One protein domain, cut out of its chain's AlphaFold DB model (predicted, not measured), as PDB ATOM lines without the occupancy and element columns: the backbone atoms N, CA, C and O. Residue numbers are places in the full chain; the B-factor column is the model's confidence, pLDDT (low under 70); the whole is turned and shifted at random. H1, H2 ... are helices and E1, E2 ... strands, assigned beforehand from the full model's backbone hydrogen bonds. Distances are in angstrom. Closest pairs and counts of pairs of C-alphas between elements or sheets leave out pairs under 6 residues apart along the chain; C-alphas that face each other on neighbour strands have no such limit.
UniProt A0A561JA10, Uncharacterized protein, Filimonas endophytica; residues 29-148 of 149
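What this domain is: This is residues 29 to 148 of the 149 residues of an uncharacterized protein of Filimonas endophytica (UniProt A0A561JA10). A strongly twisted sheet of four strands has a small sheet, E1 with E4, over one face and the long helix H2 slantwise over the other. Short H1 lies at the far rim, beside the start of E5. The printed part has 120 residues, with six named strands, then two named helices; the large sheet, order E3 E2 E6 E5, is mixed and E1 with E4 parallel. The class is mixed, helices and strands; the whole is compact, with a radius of gyration of the C-alphas of 14.4 A and spans of 44 by 35 by 26 A.

How they stand to each other: E1, residues 29 to 34, and E4, residues 78 to 84, are parallel neighbours, with N 30 and O 79 within hydrogen-bond range at 2.8 A. E2, residues 40 to 48, is parallel to its neighbour E3, residues 67 to 72 (N 68 and O 43, 2.8 A). E2 is antiparallel to E6, residues 105 to 112 (N 44 and O 108, 2.8 A). E5, residues 95 to 102, and E6 form a hairpin (N 100 and O 107, 2.8 A). The large sheet and the sheet E1 with E4 form a sandwich, two sheets face to face, and the parts that face each other are 9.5 A centre to centre. H2, residues 129 to 146, makes two layers with the large sheet, a helix on one face, at a height over the sheet of 8.9 A; its closest C-alphas to E2 are Gly 138 and Trp 41, 6.2 A. H1, residues 117 to 121, only grazes that sheet. In H1 and H2 every O i to N i+4 pair is within hydrogen-bond range.

Where its parts are: E1 begins at C-alpha 29 (104.199, 146.986, 111.660). E2 measures 26.2 A, E6 22.5 A and H2 25.6 A, ending at C-alpha 146 (96.493, 135.287, 130.412).

The domain as a whole: The printed part has no cut. The link E2 to E3 is long; residues 35 to 37, 50 to 65 and 148 have pLDDT under 70.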
ATOM      1  N   THR A  29     104.020 145.844 110.752       76.88
ATOM      2  CA  THR A  29     104.199 146.986 111.660       76.88
ATOM      3  C   THR A  29     102.888 147.283 112.380       76.88
ATOM      4  O   THR A  29     101.896 147.671 111.764       76.88
ATOM      5  N   VAL A  30     102.875 147.131 113.701       77.44
ATOM      6  CA  VAL A  30     101.735 147.490 114.549       77.44
ATOM      7  C   VAL A  30     101.921 148.932 115.027       77.44
ATOM      8  O   VAL A  30     102.827 149.217 115.807       77.44
ATOM      9  N   ARG A  31     101.079 149.857 114.546       79.50
ATOM     10  CA  ARG A  31     101.159 151.294 114.864       79.50
ATOM     11  C   ARG A  31     100.222 151.662 116.018       79.50
ATOM     12  O   ARG A  31      99.020 151.766 115.807       79.50
ATOM     13  N   LEU A  32     100.758 151.882 117.221       79.06
ATOM     14  CA  LEU A  32      99.986 152.268 118.408       79.06
ATOM     15  C   LEU A  32      99.852 153.782 118.543       79.06
ATOM     16  O   LEU A  32     100.864 154.459 118.644       79.06
ATOM     17  N   ALA A  33      98.632 154.313 118.634       78.19
ATOM     18  CA  ALA A  33      98.393 155.688 119.074       78.19
ATOM     19  C   ALA A  33      98.028 155.685 120.567       78.19
ATOM     20  O   ALA A  33      97.000 155.125 120.951       78.19
ATOM     21  N   LEU A  34      98.870 156.283 121.413       73.31
ATOM     22  CA  LEU A  34      98.661 156.339 122.863       73.31
ATOM     23  C   LEU A  34      98.217 157.727 123.325       73.31
ATOM     24  O   LEU A  34      98.683 158.751 122.818       73.31
ATOM     25  N   ASP A  35      97.389 157.759 124.372       68.81
ATOM     26  CA  ASP A  35      97.255 158.958 125.196       68.81
ATOM     27  C   ASP A  35      98.477 159.053 126.136       68.81
ATOM     28  O   ASP A  35      98.638 158.198 127.017       68.81
ATOM     29  N   PRO A  36      99.358 160.061 125.978       58.69
ATOM     30  CA  PRO A  36     100.570 160.181 126.785       58.69
ATOM     31  C   PRO A  36     100.293 160.470 128.270       58.69
ATOM     32  O   PRO A  36     101.209 160.359 129.084       58.69
ATOM     33  N   LEU A  37      99.056 160.812 128.655       63.16
ATOM     34  CA  LEU A  37      98.680 161.093 130.045       63.16
ATOM     35  C   LEU A  37      98.473 159.831 130.902       63.16
ATOM     36  O   LEU A  37      98.208 159.944 132.098       63.16
ATOM     37  N   GLN A  38      98.605 158.632 130.326       78.50
ATOM     38  CA  GLN A  38      98.393 157.362 131.024       78.50
ATOM     39  C   GLN A  38      99.705 156.564 131.201       78.50
ATOM     40  O   GLN A  38      99.959 155.600 130.475       78.50
ATOM     41  N   PRO A  39     100.554 156.874 132.198       84.31
ATOM     42  CA  PRO A  39     101.742 156.067 132.490       84.31
ATOM     43  C   PRO A  39     101.356 154.678 133.011       84.31
ATOM     44  O   PRO A  39     100.321 154.525 133.667       84.31
ATOM     45  N   GLY A  40     102.169 153.661 132.723       88.06
ATOM     46  CA  GLY A  40     101.915 152.274 133.119       88.06
ATOM     47  C   GLY A  40     102.359 151.233 132.091       88.06
ATOM     48  O   GLY A  40     103.007 151.546 131.095       88.06
ATOM     49  N   TRP A  41     102.003 149.978 132.359       89.69
ATOM     50  CA  TRP A  41     102.183 148.863 131.429       89.69
ATOM     51  C   TRP A  41     101.088 148.842 130.363       89.69
ATOM     52  O   TRP A  41      99.940 149.185 130.644       89.69
ATOM     53  N   TYR A  42     101.468 148.412 129.165       89.00
ATOM     54  CA  TYR A  42     100.598 148.199 128.016       89.00
ATOM     55  C   TYR A  42     100.897 146.841 127.393       89.00
ATOM     56  O   TYR A  42     102.055 146.417 127.349       89.00
ATOM     57  N   PHE A  43      99.851 146.193 126.885       88.75
ATOM     58  CA  PHE A  43      99.928 144.867 126.280       88.75
ATOM     59  C   PHE A  43      99.186 144.869 124.945       88.75
ATOM     60  O   PHE A  43      98.078 145.392 124.851       88.75
ATOM     61  N   VAL A  44      99.777 144.273 123.913       88.25
ATOM     62  CA  VAL A  44      99.199 144.182 122.568       88.25
ATOM     63  C   VAL A  44      99.155 142.718 122.160       88.25
ATOM     64  O   VAL A  44     100.181 142.167 121.768       88.25
ATOM     65  N   LYS A  45      97.982 142.083 122.261       88.88
ATOM     66  CA  LYS A  45      97.763 140.717 121.774       88.88
ATOM     67  C   LYS A  45      97.822 140.715 120.248       88.88
ATOM     68  O   LYS A  45      97.079 141.452 119.598       88.88
ATOM     69  N   LEU A  46      98.696 139.881 119.698       86.94
ATOM     70  CA  LEU A  46      98.814 139.636 118.270       86.94
ATOM     71  C   LEU A  46      97.892 138.476 117.895       86.94
ATOM     72  O   LEU A  46      98.043 137.362 118.396       86.94
ATOM     73  N   GLU A  47      96.936 138.742 117.014       85.19
ATOM     74  CA  GLU A  47      95.993 137.746 116.508       85.19
ATOM     75  C   GLU A  47      96.312 137.505 115.028       85.19
ATOM     76  O   GLU A  47      96.414 138.447 114.241       85.19
ATOM     77  N   LYS A  48      96.564 136.245 114.650       83.06
ATOM     78  CA  LYS A  48      96.969 135.925 113.278       83.06
ATOM     79  C   LYS A  48      95.760 135.989 112.347       83.06
ATOM     80  O   LYS A  48      94.828 135.209 112.517       83.06
ATOM     81  N   ASP A  49      95.830 136.842 111.332       77.00
ATOM     82  CA  ASP A  49      94.812 136.970 110.289       77.00
ATOM     83  C   ASP A  49      95.455 136.775 108.907       77.00
ATOM     84  O   ASP A  49      96.446 137.420 108.560       77.00
ATOM     85  N   SER A  50      94.912 135.844 108.121       62.78
ATOM     86  CA  SER A  50      95.400 135.507 106.780       62.78
ATOM     87  C   SER A  50      94.840 136.395 105.662       62.78
ATOM     88  O   SER A  50      95.218 136.197 104.510       62.78
ATOM     89  N   VAL A  51      93.932 137.330 105.964       64.88
ATOM     90  CA  VAL A  51      93.224 138.152 104.964       64.88
ATOM     91  C   VAL A  51      93.880 139.529 104.757       64.88
ATOM     92  O   VAL A  51      93.741 140.113 103.684       64.88
ATOM     93  N   TYR A  52      94.633 140.048 105.734       58.16
ATOM     94  CA  TYR A  52      95.154 141.426 105.715       58.16
ATOM     95  C   TYR A  52      96.622 141.544 105.290       58.16
ATOM     96  O   TYR A  52      97.532 141.360 106.093       58.16
ATOM     97  N   THR A  53      96.878 141.983 104.060       52.97
ATOM     98  CA  THR A  53      98.224 142.311 103.557       52.97
ATOM     99  C   THR A  53      98.732 143.689 104.034       52.97
ATOM    100  O   THR A  53      98.937 144.598 103.234       52.97
ATOM    101  N   ILE A  54      99.018 143.790 105.348       54.12
ATOM    102  CA  ILE A  54      99.740 144.888 106.054       54.12
ATOM    103  C   ILE A  54      99.129 146.315 105.874       54.12
ATOM    104  O   ILE A  54      98.060 146.460 105.299       54.12
ATOM    105  N   GLN A  55      99.608 147.448 106.428       50.44
ATOM    106  CA  GLN A  55     100.745 147.785 107.317       50.44
ATOM    107  C   GLN A  55     100.321 148.461 108.653       50.44
ATOM    108  O   GLN A  55     101.146 149.110 109.298       50.44
ATOM    109  N   SER A  56      99.045 148.454 109.060       51.91
ATOM    110  CA  SER A  56      98.595 149.117 110.307       51.91
ATOM    111  C   SER A  56      97.276 148.543 110.818       51.91
ATOM    112  O   SER A  56      96.244 148.734 110.184       51.91
ATOM    113  N   ALA A  57      97.288 147.889 111.981       54.72
ATOM    114  CA  ALA A  57      96.054 147.497 112.658       54.72
ATOM    115  C   ALA A  57      95.415 148.723 113.349       54.72
ATOM    116  O   ALA A  57      96.113 149.390 114.116       54.72
ATOM    117  N   PRO A  58      94.123 149.034 113.125       53.22
ATOM    118  CA  PRO A  58      93.386 149.963 113.975       53.22
ATOM    119  C   PRO A  58      93.148 149.313 115.340       53.22
ATOM    120  O   PRO A  58      92.876 148.116 115.434       53.22
ATOM    121  N   LEU A  59      93.256 150.097 116.408       63.59
ATOM    122  CA  LEU A  59      93.399 149.561 117.758       63.59
ATOM    123  C   LEU A  59      92.231 149.963 118.637       63.59
ATOM    124  O   LEU A  59      91.866 151.136 118.711       63.59
ATOM    125  N   GLN A  60      91.706 148.986 119.362       57.41
ATOM    126  CA  GLN A  60      90.762 149.212 120.445       57.41
ATOM    127  C   GLN A  60      91.509 148.999 121.761       57.41
ATOM    128  O   GLN A  60      92.056 147.922 121.999       57.41
ATOM    129  N   LEU A  61      91.577 150.051 122.577       61.72
ATOM    130  CA  LEU A  61      92.184 150.027 123.903       61.72
ATOM    131  C   LEU A  61      91.096 149.740 124.939       61.72
ATOM    132  O   LEU A  61      90.206 150.565 125.137       61.72
ATOM    133  N   ASP A  62      91.201 148.615 125.644       64.81
ATOM    134  CA  ASP A  62      90.482 148.441 126.907       64.81
ATOM    135  C   ASP A  62      91.149 149.335 127.962       64.81
ATOM    136  O   ASP A  62      92.305 149.133 128.338       64.81
ATOM    137  N   SER A  63      90.429 150.353 128.433       61.38
ATOM    138  CA  SER A  63      90.937 151.334 129.398       61.38
ATOM    139  C   SER A  63      91.217 150.752 130.788       61.38
ATOM    140  O   SER A  63      92.004 151.337 131.535       61.38
ATOM    141  N   ASN A  64      90.620 149.608 131.139       66.38
ATOM    142  CA  ASN A  64      90.796 148.964 132.440       66.38
ATOM    143  C   ASN A  64      92.030 148.059 132.457       66.38
ATOM    144  O   ASN A  64      92.803 148.072 133.414       66.38
ATOM    145  N   THR A  65      92.217 147.266 131.399       66.50
ATOM    146  CA  THR A  65      93.324 146.299 131.300       66.50
ATOM    147  C   THR A  65      94.549 146.848 130.574       66.50
ATOM    148  O   THR A  65      95.634 146.282 130.700       66.50
ATOM    149  N   ARG A  66      94.385 147.939 129.811       75.69
ATOM    150  CA  ARG A  66      95.359 148.467 128.836       75.69
ATOM    151  C   ARG A  66      95.799 147.429 127.804       75.69
ATOM    152  O   ARG A  66      96.884 147.536 127.225       75.69
ATOM    153  N   LEU A  67      94.944 146.431 127.586       81.69
ATOM    154  CA  LEU A  67      95.085 145.453 126.531       81.69
ATOM    155  C   LEU A  67      94.575 146.055 125.222       81.69
ATOM    156  O   LEU A  67      93.505 146.664 125.153       81.69
ATOM    157  N   VAL A  68      95.362 145.841 124.183       81.00
ATOM    158  CA  VAL A  68      95.052 146.148 122.795       81.00
ATOM    159  C   VAL A  68      95.111 144.842 122.006       81.00
ATOM    160  O   VAL A  68      95.898 143.953 122.333       81.00
ATOM    161  N   LYS A  69      94.301 144.716 120.955       83.56
ATOM    162  CA  LYS A  69      94.398 143.627 119.973       83.56
ATOM    163  C   LYS A  69      94.872 144.174 118.632       83.56
ATOM    164  O   LYS A  69      94.438 145.252 118.231       83.56
ATOM    165  N   ALA A  70      95.734 143.431 117.944       81.25
ATOM    166  CA  ALA A  70      96.214 143.762 116.607       81.25
ATOM    167  C   ALA A  70      96.226 142.515 115.711       81.25
ATOM    168  O   ALA A  70      96.841 141.506 116.056       81.25
ATOM    169  N   ALA A  71      95.571 142.609 114.553       80.44
ATOM    170  CA  ALA A  71      95.638 141.589 113.513       80.44
ATOM    171  C   ALA A  71      96.977 141.679 112.759       80.44
ATOM    172  O   ALA A  71      97.386 142.773 112.360       80.44
ATOM    173  N   VAL A  72      97.661 140.547 112.567       79.38
ATOM    174  CA  VAL A  72      98.949 140.451 111.850       79.38
ATOM    175  C   VAL A  72      99.014 139.192 110.983       79.38
ATOM    176  O   VAL A  72      98.434 138.167 111.333       79.38
ATOM    177  N   THR A  73      99.762 139.220 109.875       77.00
ATOM    178  CA  THR A  73      99.934 138.020 109.022       77.00
ATOM    179  C   THR A  73     100.906 137.003 109.623       77.00
ATOM    180  O   THR A  73     100.739 135.791 109.463       77.00
ATOM    181  N   ASP A  74     101.922 137.493 110.335       79.50
ATOM    182  CA  ASP A  74     102.985 136.702 110.943       79.50
ATOM    183  C   ASP A  74     103.430 137.345 112.264       79.50
ATOM    184  O   ASP A  74     104.077 138.397 112.297       79.50
ATOM    185  N   VAL A  75     103.077 136.676 113.360       82.56
ATOM    186  CA  VAL A  75     103.415 137.038 114.742       82.56
ATOM    187  C   VAL A  75     104.924 137.213 114.938       82.56
ATOM    188  O   VAL A  75     105.354 138.185 115.555       82.56
ATOM    189  N   TYR A  76     105.738 136.318 114.375       81.38
ATOM    190  CA  TYR A  76     107.191 136.306 114.580       81.38
ATOM    191  C   TYR A  76     107.932 137.291 113.670       81.38
ATOM    192  O   TYR A  76     109.102 137.591 113.900       81.38
ATOM    193  N   LYS A  77     107.250 137.818 112.646       81.88
ATOM    194  CA  LYS A  77     107.713 138.929 111.801       81.88
ATOM    195  C   LYS A  77     106.883 140.186 112.051       81.88
ATOM    196  O   LYS A  77     106.509 140.886 111.110       81.88
ATOM    197  N   SER A  78     106.556 140.443 113.314       80.81
ATOM    198  CA  SER A  78     105.892 141.670 113.748       80.81
ATOM    199  C   SER A  78     106.867 142.613 114.455       80.81
ATOM    200  O   SER A  78     107.802 142.182 115.126       80.81
ATOM    201  N   THR A  79     106.626 143.911 114.324       84.56
ATOM    202  CA  THR A  79     107.280 145.001 115.056       84.56
ATOM    203  C   THR A  79     106.217 145.969 115.565       84.56
ATOM    204  O   THR A  79     105.083 145.982 115.079       84.56
ATOM    205  N   VAL A  80     106.566 146.790 116.555       84.06
ATOM    206  CA  VAL A  80     105.662 147.793 117.127       84.06
ATOM    207  C   VAL A  80     106.268 149.188 116.995       84.06
ATOM    208  O   VAL A  80     107.440 149.398 117.306       84.06
ATOM    209  N   THR A  81     105.464 150.142 116.533       86.62
ATOM    210  CA  THR A  81     105.801 151.571 116.472       86.62
ATOM    211  C   THR A  81     104.736 152.339 117.231       86.62
ATOM    212  O   THR A  81     103.546 152.069 117.081       86.62
ATOM    213  N   ILE A  82     105.148 153.267 118.081       84.75
ATOM    214  CA  ILE A  82     104.294 153.885 119.091       84.75
ATOM    215  C   ILE A  82     104.314 155.391 118.872       84.75
ATOM    216  O   ILE A  82     105.373 156.009 118.876       84.75
ATOM    217  N   TYR A  83     103.136 155.969 118.694       85.19
ATOM    218  CA  TYR A  83     102.891 157.368 118.393       85.19
ATOM    219  C   TYR A  83     102.113 158.027 119.532       85.19
ATOM    220  O   TYR A  83     101.258 157.403 120.168       85.19
ATOM    221  N   ASP A  84     102.383 159.305 119.783       82.19
ATOM    222  CA  ASP A  84     101.549 160.116 120.666       82.19
ATOM    223  C   ASP A  84     100.279 160.632 119.963       82.19
ATOM    224  O   ASP A  84     100.088 160.490 118.754       82.19
ATOM    225  N   LYS A  85      99.407 161.292 120.731       77.75
ATOM    226  CA  LYS A  85      98.172 161.928 120.241       77.75
ATOM    227  C   LYS A  85      98.389 163.008 119.161       77.75
ATOM    228  O   LYS A  85      97.432 163.376 118.488       77.75
ATOM    229  N   ALA A  86      99.611 163.516 118.987       83.94
ATOM    230  CA  ALA A  86      99.979 164.451 117.922       83.94
ATOM    231  C   ALA A  86     100.588 163.746 116.689       83.94
ATOM    232  O   ALA A  86     101.038 164.418 115.762       83.94
ATOM    233  N   GLY A  87     100.618 162.408 116.666       82.25
ATOM    234  CA  GLY A  87     101.172 161.605 115.575       82.25
ATOM    235  C   GLY A  87     102.702 161.520 115.565       82.25
ATOM    236  O   GLY A  87     103.275 161.085 114.569       82.25
ATOM    237  N   ARG A  88     103.387 161.930 116.641       87.69
ATOM    238  CA  ARG A  88     104.855 161.859 116.732       87.69
ATOM    239  C   ARG A  88     105.284 160.481 117.214       87.69
ATOM    240  O   ARG A  88     104.736 159.995 118.197       87.69
ATOM    241  N   ASP A  89     106.288 159.888 116.573       88.62
ATOM    242  CA  ASP A  89     106.892 158.631 117.030       88.62
ATOM    243  C   ASP A  89     107.593 158.835 118.389       88.62
ATOM    244  O   ASP A  89     108.485 159.676 118.545       88.62
ATOM    245  N   ILE A  90     107.158 158.067 119.385       85.94
ATOM    246  CA  ILE A  90     107.668 158.028 120.758       85.94
ATOM    247  C   ILE A  90     108.218 156.641 121.134       85.94
ATOM    248  O   ILE A  90     108.519 156.405 122.305       85.94
ATOM    249  N   SER A  91     108.399 155.729 120.172       85.94
ATOM    250  CA  SER A  91     108.853 154.343 120.398       85.94
ATOM    251  C   SER A  91     110.157 154.270 121.200       85.94
ATOM    252  O   SER A  91     110.308 153.419 122.070       85.94
ATOM    253  N   SER A  92     111.079 155.211 120.973       85.31
ATOM    254  CA  SER A  92     112.364 155.324 121.685       85.31
ATOM    255  C   SER A  92     112.250 155.788 123.148       85.31
ATOM    256  O   SER A  92     113.188 155.618 123.935       85.31
ATOM    257  N   GLN A  93     111.111 156.381 123.521       84.50
ATOM    258  CA  GLN A  93     110.790 156.795 124.890       84.50
ATOM    259  C   GLN A  93     110.151 155.653 125.686       84.50
ATOM    260  O   GLN A  93     110.249 155.636 126.915       84.50
ATOM    261  N   MET A  94     109.525 154.699 124.991       86.12
ATOM    262  CA  MET A  94     108.990 153.484 125.592       86.12
ATOM    263  C   MET A  94     110.134 152.583 126.051       86.12
ATOM    264  O   MET A  94     111.241 152.585 125.505       86.12
ATOM    265  N   LYS A  95     109.886 151.839 127.125       85.94
ATOM    266  CA  LYS A  95     110.911 151.046 127.802       85.94
ATOM    267  C   LYS A  95     110.391 149.649 128.070       85.94
ATOM    268  O   LYS A  95     109.191 149.401 128.019       85.94
ATOM    269  N   LEU A  96     111.317 148.733 128.347       83.31
ATOM    270  CA  LEU A  96     111.002 147.342 128.679       83.31
ATOM    271  C   LEU A  96     110.268 146.567 127.562       83.31
ATOM    272  O   LEU A  96     109.710 145.508 127.841       83.31
ATOM    273  N   VAL A  97     110.322 147.070 126.318       85.75
ATOM    274  CA  VAL A  97     109.676 146.476 125.137       85.75
ATOM    275  C   VAL A  97     110.118 145.024 124.965       85.75
ATOM    276  O   VAL A  97     111.317 144.741 124.975       85.75
ATOM    277  N   SER A  98     109.158 144.114 124.833       86.81
ATOM    278  CA  SER A  98     109.412 142.681 124.684       86.81
ATOM    279  C   SER A  98     108.256 141.991 123.959       86.81
ATOM    280  O   SER A  98     107.120 142.462 124.018       86.81
ATOM    281  N   LEU A  99     108.545 140.876 123.285       87.81
ATOM    282  CA  LEU A  99     107.551 139.960 122.723       87.81
ATOM    283  C   LEU A  99     107.476 138.729 123.632       87.81
ATOM    284  O   LEU A  99     108.492 138.083 123.883       87.81
ATOM    285  N   HIS A 100     106.283 138.416 124.128       84.62
ATOM    286  CA  HIS A 100     106.023 137.275 125.002       84.62
ATOM    287  C   HIS A 100     105.012 136.331 124.377       84.62
ATOM    288  O   HIS A 100     104.013 136.768 123.811       84.62
ATOM    289  N   GLU A 101     105.235 135.035 124.552       83.12
ATOM    290  CA  GLU A 101     104.278 133.998 124.181       83.12
ATOM    291  C   GLU A 101     103.633 133.375 125.417       83.12
ATOM    292  O   GLU A 101     104.216 133.310 126.502       83.12
ATOM    293  N   SER A 102     102.403 132.915 125.241       82.00
ATOM    294  CA  SER A 102     101.610 132.212 126.243       82.00
ATOM    295  C   SER A 102     100.643 131.257 125.540       82.00
ATOM    296  O   SER A 102     100.475 131.339 124.324       82.00
ATOM    297  N   GLY A 103      99.951 130.392 126.291       78.06
ATOM    298  CA  GLY A 103      98.884 129.551 125.724       78.06
ATOM    299  C   GLY A 103      97.760 130.354 125.050       78.06
ATOM    300  O   GLY A 103      97.125 129.862 124.127       78.06
ATOM    301  N   GLU A 104      97.586 131.617 125.448       78.88
ATOM    302  CA  GLU A 104      96.623 132.560 124.871       78.88
ATOM    303  C   GLU A 104      97.089 133.212 123.558       78.88
ATOM    304  O   GLU A 104      96.324 133.956 122.944       78.88
ATOM    305  N   GLY A 105      98.332 132.981 123.130       84.81
ATOM    306  CA  GLY A 105      98.960 133.621 121.974       84.81
ATOM    307  C   GLY A 105     100.127 134.538 122.349       84.81
ATOM    308  O   GLY A 105     100.647 134.493 123.470       84.81
ATOM    309  N   ALA A 106     100.540 135.363 121.387       89.06
ATOM    310  CA  ALA A 106     101.691 136.252 121.502       89.06
ATOM    311  C   ALA A 106     101.289 137.701 121.801       89.06
ATOM    312  O   ALA A 106     100.244 138.182 121.359       89.06
ATOM    313  N   PHE A 107     102.138 138.403 122.547       89.81
ATOM    314  CA  PHE A 107     101.877 139.739 123.060       89.81
ATOM    315  C   PHE A 107     103.135 140.601 122.986       89.81
ATOM    316  O   PHE A 107     104.173 140.210 123.522       89.81
ATOM    317  N   PHE A 108     103.045 141.807 122.422       89.94
ATOM    318  CA  PHE A 108     104.014 142.845 122.776       89.94
ATOM    319  C   PHE A 108     103.652 143.423 124.141       89.94
ATOM    320  O   PHE A 108     102.504 143.805 124.363       89.94
ATOM    321  N   GLU A 109     104.630 143.545 125.033       90.25
ATOM    322  CA  GLU A 109     104.523 144.374 126.232       90.25
ATOM    323  C   GLU A 109     105.489 145.551 126.151       90.25
ATOM    324  O   GLU A 109     106.578 145.444 125.581       90.25
ATOM    325  N   PHE A 110     105.103 146.679 126.741       90.31
ATOM    326  CA  PHE A 110     105.998 147.806 126.974       90.31
ATOM    327  C   PHE A 110     105.519 148.638 128.164       90.31
ATOM    328  O   PHE A 110     104.343 148.638 128.541       90.31
ATOM    329  N   TYR A 111     106.453 149.376 128.751       90.12
ATOM    330  CA  TYR A 111     106.204 150.304 129.838       90.12
ATOM    331  C   TYR A 111     106.291 151.746 129.325       90.12
ATOM    332  O   TYR A 111     107.323 152.163 128.790       90.12
ATOM    333  N   ASN A 112     105.204 152.497 129.510       88.81
ATOM    334  CA  ASN A 112     105.133 153.942 129.321       88.81
ATOM    335  C   ASN A 112     105.472 154.628 130.663       88.81
ATOM    336  O   ASN A 112     104.624 154.626 131.567       88.81
ATOM    337  N   PRO A 113     106.693 155.163 130.852       85.94
ATOM    338  CA  PRO A 113     107.101 155.763 132.119       85.94
ATOM    339  C   PRO A 113     106.371 157.085 132.387       85.94
ATOM    340  O   PRO A 113     106.131 157.870 131.472       85.94
ATOM    341  N   SER A 114     106.070 157.387 133.656       83.81
ATOM    342  CA  SER A 114     105.587 158.728 134.016       83.81
ATOM    343  C   SER A 114     106.679 159.786 133.829       83.81
ATOM    344  O   SER A 114     107.865 159.470 133.729       83.81
ATOM    345  N   GLY A 115     106.312 161.071 133.859       80.69
ATOM    346  CA  GLY A 115     107.292 162.164 133.814       80.69
ATOM    347  C   GLY A 115     108.330 162.121 134.950       80.69
ATOM    348  O   GLY A 115     109.455 162.585 134.761       80.69
ATOM    349  N   GLN A 116     107.987 161.528 136.102       77.62
ATOM    350  CA  GLN A 116     108.930 161.293 137.203       77.62
ATOM    351  C   GLN A 116     109.838 160.088 136.914       77.62
ATOM    352  O   GLN A 116     111.055 160.168 137.098       77.62
ATOM    353  N   ASP A 117     109.270 158.999 136.388       77.06
ATOM    354  CA  ASP A 117     110.012 157.774 136.070       77.06
ATOM    355  C   ASP A 117     110.952 157.968 134.872       77.06
ATOM    356  O   ASP A 117     112.033 157.392 134.844       77.06
ATOM    357  N   MET A 118     110.609 158.827 133.907       80.44
ATOM    358  CA  MET A 118     111.357 159.051 132.659       80.44
ATOM    359  C   MET A 118     112.846 159.388 132.873       80.44
ATOM    360  O   MET A 118     113.681 159.068 132.025       80.44
ATOM    361  N   LYS A 119     113.206 160.020 133.999       79.25
ATOM    362  CA  LYS A 119     114.613 160.275 134.369       79.25
ATOM    363  C   LYS A 119     115.299 159.049 134.985       79.25
ATOM    364  O   LYS A 119     116.485 158.850 134.747       79.25
ATOM    365  N   LYS A 120     114.560 158.233 135.741       79.81
ATOM    366  CA  LYS A 120     115.037 157.011 136.407       79.81
ATOM    367  C   LYS A 120     115.218 155.866 135.408       79.81
ATOM    368  O   LYS A 120     116.305 155.313 135.291       79.81
ATOM    369  N   VAL A 121     114.189 155.597 134.600       78.94
ATOM    370  CA  VAL A 121     114.119 154.470 133.650       78.94
ATOM    371  C   VAL A 121     115.210 154.529 132.577       78.94
ATOM    372  O   VAL A 121     115.626 153.499 132.056       78.94
ATOM    373  N   LYS A 122     115.714 155.726 132.245       76.00
ATOM    374  CA  LYS A 122     116.862 155.885 131.334       76.00
ATOM    375  C   LYS A 122     118.157 155.276 131.875       76.00
ATOM    376  O   LYS A 122     118.983 154.871 131.066       76.00
ATOM    377  N   ASN A 123     118.299 155.204 133.196       82.31
ATOM    378  CA  ASN A 123     119.508 154.762 133.887       82.31
ATOM    379  C   ASN A 123     119.331 153.402 134.581       82.31
ATOM    380  O   ASN A 123     120.282 152.921 135.192       82.31
ATOM    381  N   TRP A 124     118.139 152.795 134.516       84.12
ATOM    382  CA  TRP A 124     117.878 151.516 135.171       84.12
ATOM    383  C   TRP A 124     118.739 150.394 134.587       84.12
ATOM    384  O   TRP A 124     118.726 150.141 133.379       84.12
ATOM    385  N   ASN A 125     119.415 149.669 135.472       83.88
ATOM    386  CA  ASN A 125     120.028 148.380 135.190       83.88
ATOM    387  C   ASN A 125     119.133 147.236 135.707       83.88
ATOM    388  O   ASN A 125     118.220 147.443 136.505       83.88
ATOM    389  N   VAL A 126     119.404 146.006 135.263       82.94
ATOM    390  CA  VAL A 126     118.564 144.834 135.583       82.94
ATOM    391  C   VAL A 126     118.550 144.440 137.066       82.94
ATOM    392  O   VAL A 126     117.647 143.719 137.478       82.94
ATOM    393  N   ASN A 127     119.514 144.920 137.857       87.06
ATOM    394  CA  ASN A 127     119.630 144.645 139.290       87.06
ATOM    395  C   ASN A 127     119.005 145.750 140.160       87.06
ATOM    396  O   ASN A 127     118.949 145.597 141.380       87.06
ATOM    397  N   ASP A 128     118.534 146.859 139.573       88.38
ATOM    398  CA  ASP A 128     117.935 147.939 140.356       88.38
ATOM    399  C   ASP A 128     116.632 147.465 141.028       88.38
ATOM    400  O   ASP A 128     115.779 146.845 140.374       88.38
ATOM    401  N   PRO A 129     116.404 147.794 142.316       89.00
ATOM    402  CA  PRO A 129     115.167 147.435 143.005       89.00
ATOM    403  C   PRO A 129     113.913 147.994 142.319       89.00
ATOM    404  O   PRO A 129     112.894 147.309 142.248       89.00
ATOM    405  N   GLU A 130     113.991 149.209 141.761       86.81
ATOM    406  CA  GLU A 130     112.893 149.824 141.000       86.81
ATOM    407  C   GLU A 130     112.613 149.083 139.683       86.81
ATOM    408  O   GLU A 130     111.454 148.778 139.396       86.81
ATOM    409  N   TYR A 131     113.660 148.727 138.923       88.25
ATOM    410  CA  TYR A 131     113.546 147.915 137.704       88.25
ATOM    411  C   TYR A 131     112.891 146.559 138.003       88.25
ATOM    412  O   TYR A 131     111.948 146.137 137.330       88.25
ATOM    413  N   THR A 132     113.355 145.893 139.060       89.62
ATOM    414  CA  THR A 132     112.833 144.592 139.492       89.62
ATOM    415  C   THR A 132     111.366 144.701 139.911       89.62
ATOM    416  O   THR A 132     110.533 143.889 139.501       89.62
ATOM    417  N   ALA A 133     111.012 145.738 140.676       89.50
ATOM    418  CA  ALA A 133     109.643 145.978 141.117       89.50
ATOM    419  C   ALA A 133     108.687 146.272 139.949       89.50
ATOM    420  O   ALA A 133     107.585 145.717 139.918       89.50
ATOM    421  N   ILE A 134     109.091 147.097 138.973       89.31
ATOM    422  CA  ILE A 134     108.228 147.429 137.832       89.31
ATOM    423  C   ILE A 134     108.074 146.253 136.862       89.31
ATOM    424  O   ILE A 134     106.965 146.034 136.372       89.31
ATOM    425  N   ARG A 135     109.131 145.453 136.638       89.94
ATOM    426  CA  ARG A 135     109.061 144.212 135.845       89.94
ATOM    427  C   ARG A 135     108.167 143.171 136.508       89.94
ATOM    428  O   ARG A 135     107.323 142.600 135.825       89.94
ATOM    429  N   ARG A 136     108.274 142.979 137.829       91.31
ATOM    430  CA  ARG A 136     107.354 142.107 138.581       91.31
ATOM    431  C   ARG A 136     105.899 142.551 138.403       91.31
ATOM    432  O   ARG A 136     105.057 141.717 138.091       91.31
ATOM    433  N   LYS A 137     105.617 143.854 138.517       89.56
ATOM    434  CA  LYS A 137     104.266 144.404 138.306       89.56
ATOM    435  C   LYS A 137     103.757 144.182 136.873       89.56
ATOM    436  O   LYS A 137     102.581 143.888 136.691       89.56
ATOM    437  N   GLY A 138     104.632 144.289 135.869       89.62
ATOM    438  CA  GLY A 138     104.314 143.949 134.475       89.62
ATOM    439  C   GLY A 138     103.944 142.478 134.315       89.62
ATOM    440  O   GLY A 138     102.876 142.165 133.800       89.62
ATOM    441  N   TYR A 139     104.760 141.580 134.867       88.62
ATOM    442  CA  TYR A 139     104.512 140.139 134.854       88.62
ATOM    443  C   TYR A 139     103.217 139.739 135.589       88.62
ATOM    444  O   TYR A 139     102.464 138.894 135.108       88.62
ATOM    445  N   GLU A 140     102.913 140.356 136.734       89.56
ATOM    446  CA  GLU A 140     101.655 140.152 137.466       89.56
ATOM    447  C   GLU A 140     100.434 140.580 136.638       89.56
ATOM    448  O   GLU A 140      99.465 139.821 136.537       89.56
ATOM    449  N   LEU A 141     100.505 141.748 135.986       88.50
ATOM    450  CA  LEU A 141      99.473 142.209 135.055       88.50
ATOM    451  C   LEU A 141      99.333 141.247 133.870       88.50
ATOM    452  O   LEU A 141      98.230 140.764 133.629       88.50
ATOM    453  N   PHE A 142     100.428 140.873 133.204       87.62
ATOM    454  CA  PHE A 142     100.424 139.920 132.090       87.62
ATOM    455  C   PHE A 142      99.766 138.582 132.462       87.62
ATOM    456  O   PHE A 142      98.911 138.075 131.731       87.62
ATOM    457  N   ARG A 143     100.082 138.032 133.643       86.88
ATOM    458  CA  ARG A 143      99.413 136.828 134.168       86.88
ATOM    459  C   ARG A 143      97.923 137.044 134.404       86.88
ATOM    460  O   ARG A 143      97.153 136.122 134.175       86.88
ATOM    461  N   SER A 144      97.499 138.220 134.868       85.06
ATOM    462  CA  SER A 144      96.073 138.515 135.066       85.06
ATOM    463  C   SER A 144      95.277 138.558 133.754       85.06
ATOM    464  O   SER A 144      94.092 138.230 133.762       85.06
ATOM    465  N   LEU A 145      95.936 138.895 132.636       80.88
ATOM    466  CA  LEU A 145      95.356 138.879 131.288       80.88
ATOM    467  C   LEU A 145      95.310 137.464 130.692       80.88
ATOM    468  O   LEU A 145      94.372 137.133 129.978       80.88
ATOM    469  N   THR A 146      96.304 136.628 131.004       80.69
ATOM    470  CA  THR A 146      96.493 135.287 130.412       80.69
ATOM    471  C   THR A 146      96.009 134.119 131.283       80.69
ATOM    472  O   THR A 146      96.106 132.970 130.870       80.69
ATOM    473  N   LYS A 147      95.479 134.384 132.488       72.75
ATOM    474  CA  LYS A 147      94.885 133.375 133.396       72.75
ATOM    475  C   LYS A 147      93.362 133.483 133.568       72.75
ATOM    476  O   LYS A 147      92.812 132.843 134.460       72.75
ATOM    477  N   LYS A 148      92.688 134.339 132.798       52.47
ATOM    478  CA  LYS A 148      91.235 134.561 132.885       52.47
ATOM    479  C   LYS A 148      90.481 133.929 131.708       52.47
ATOM    480  O   LYS A 148      89.750 134.636 131.021       52.47
TER     481      LYS A 148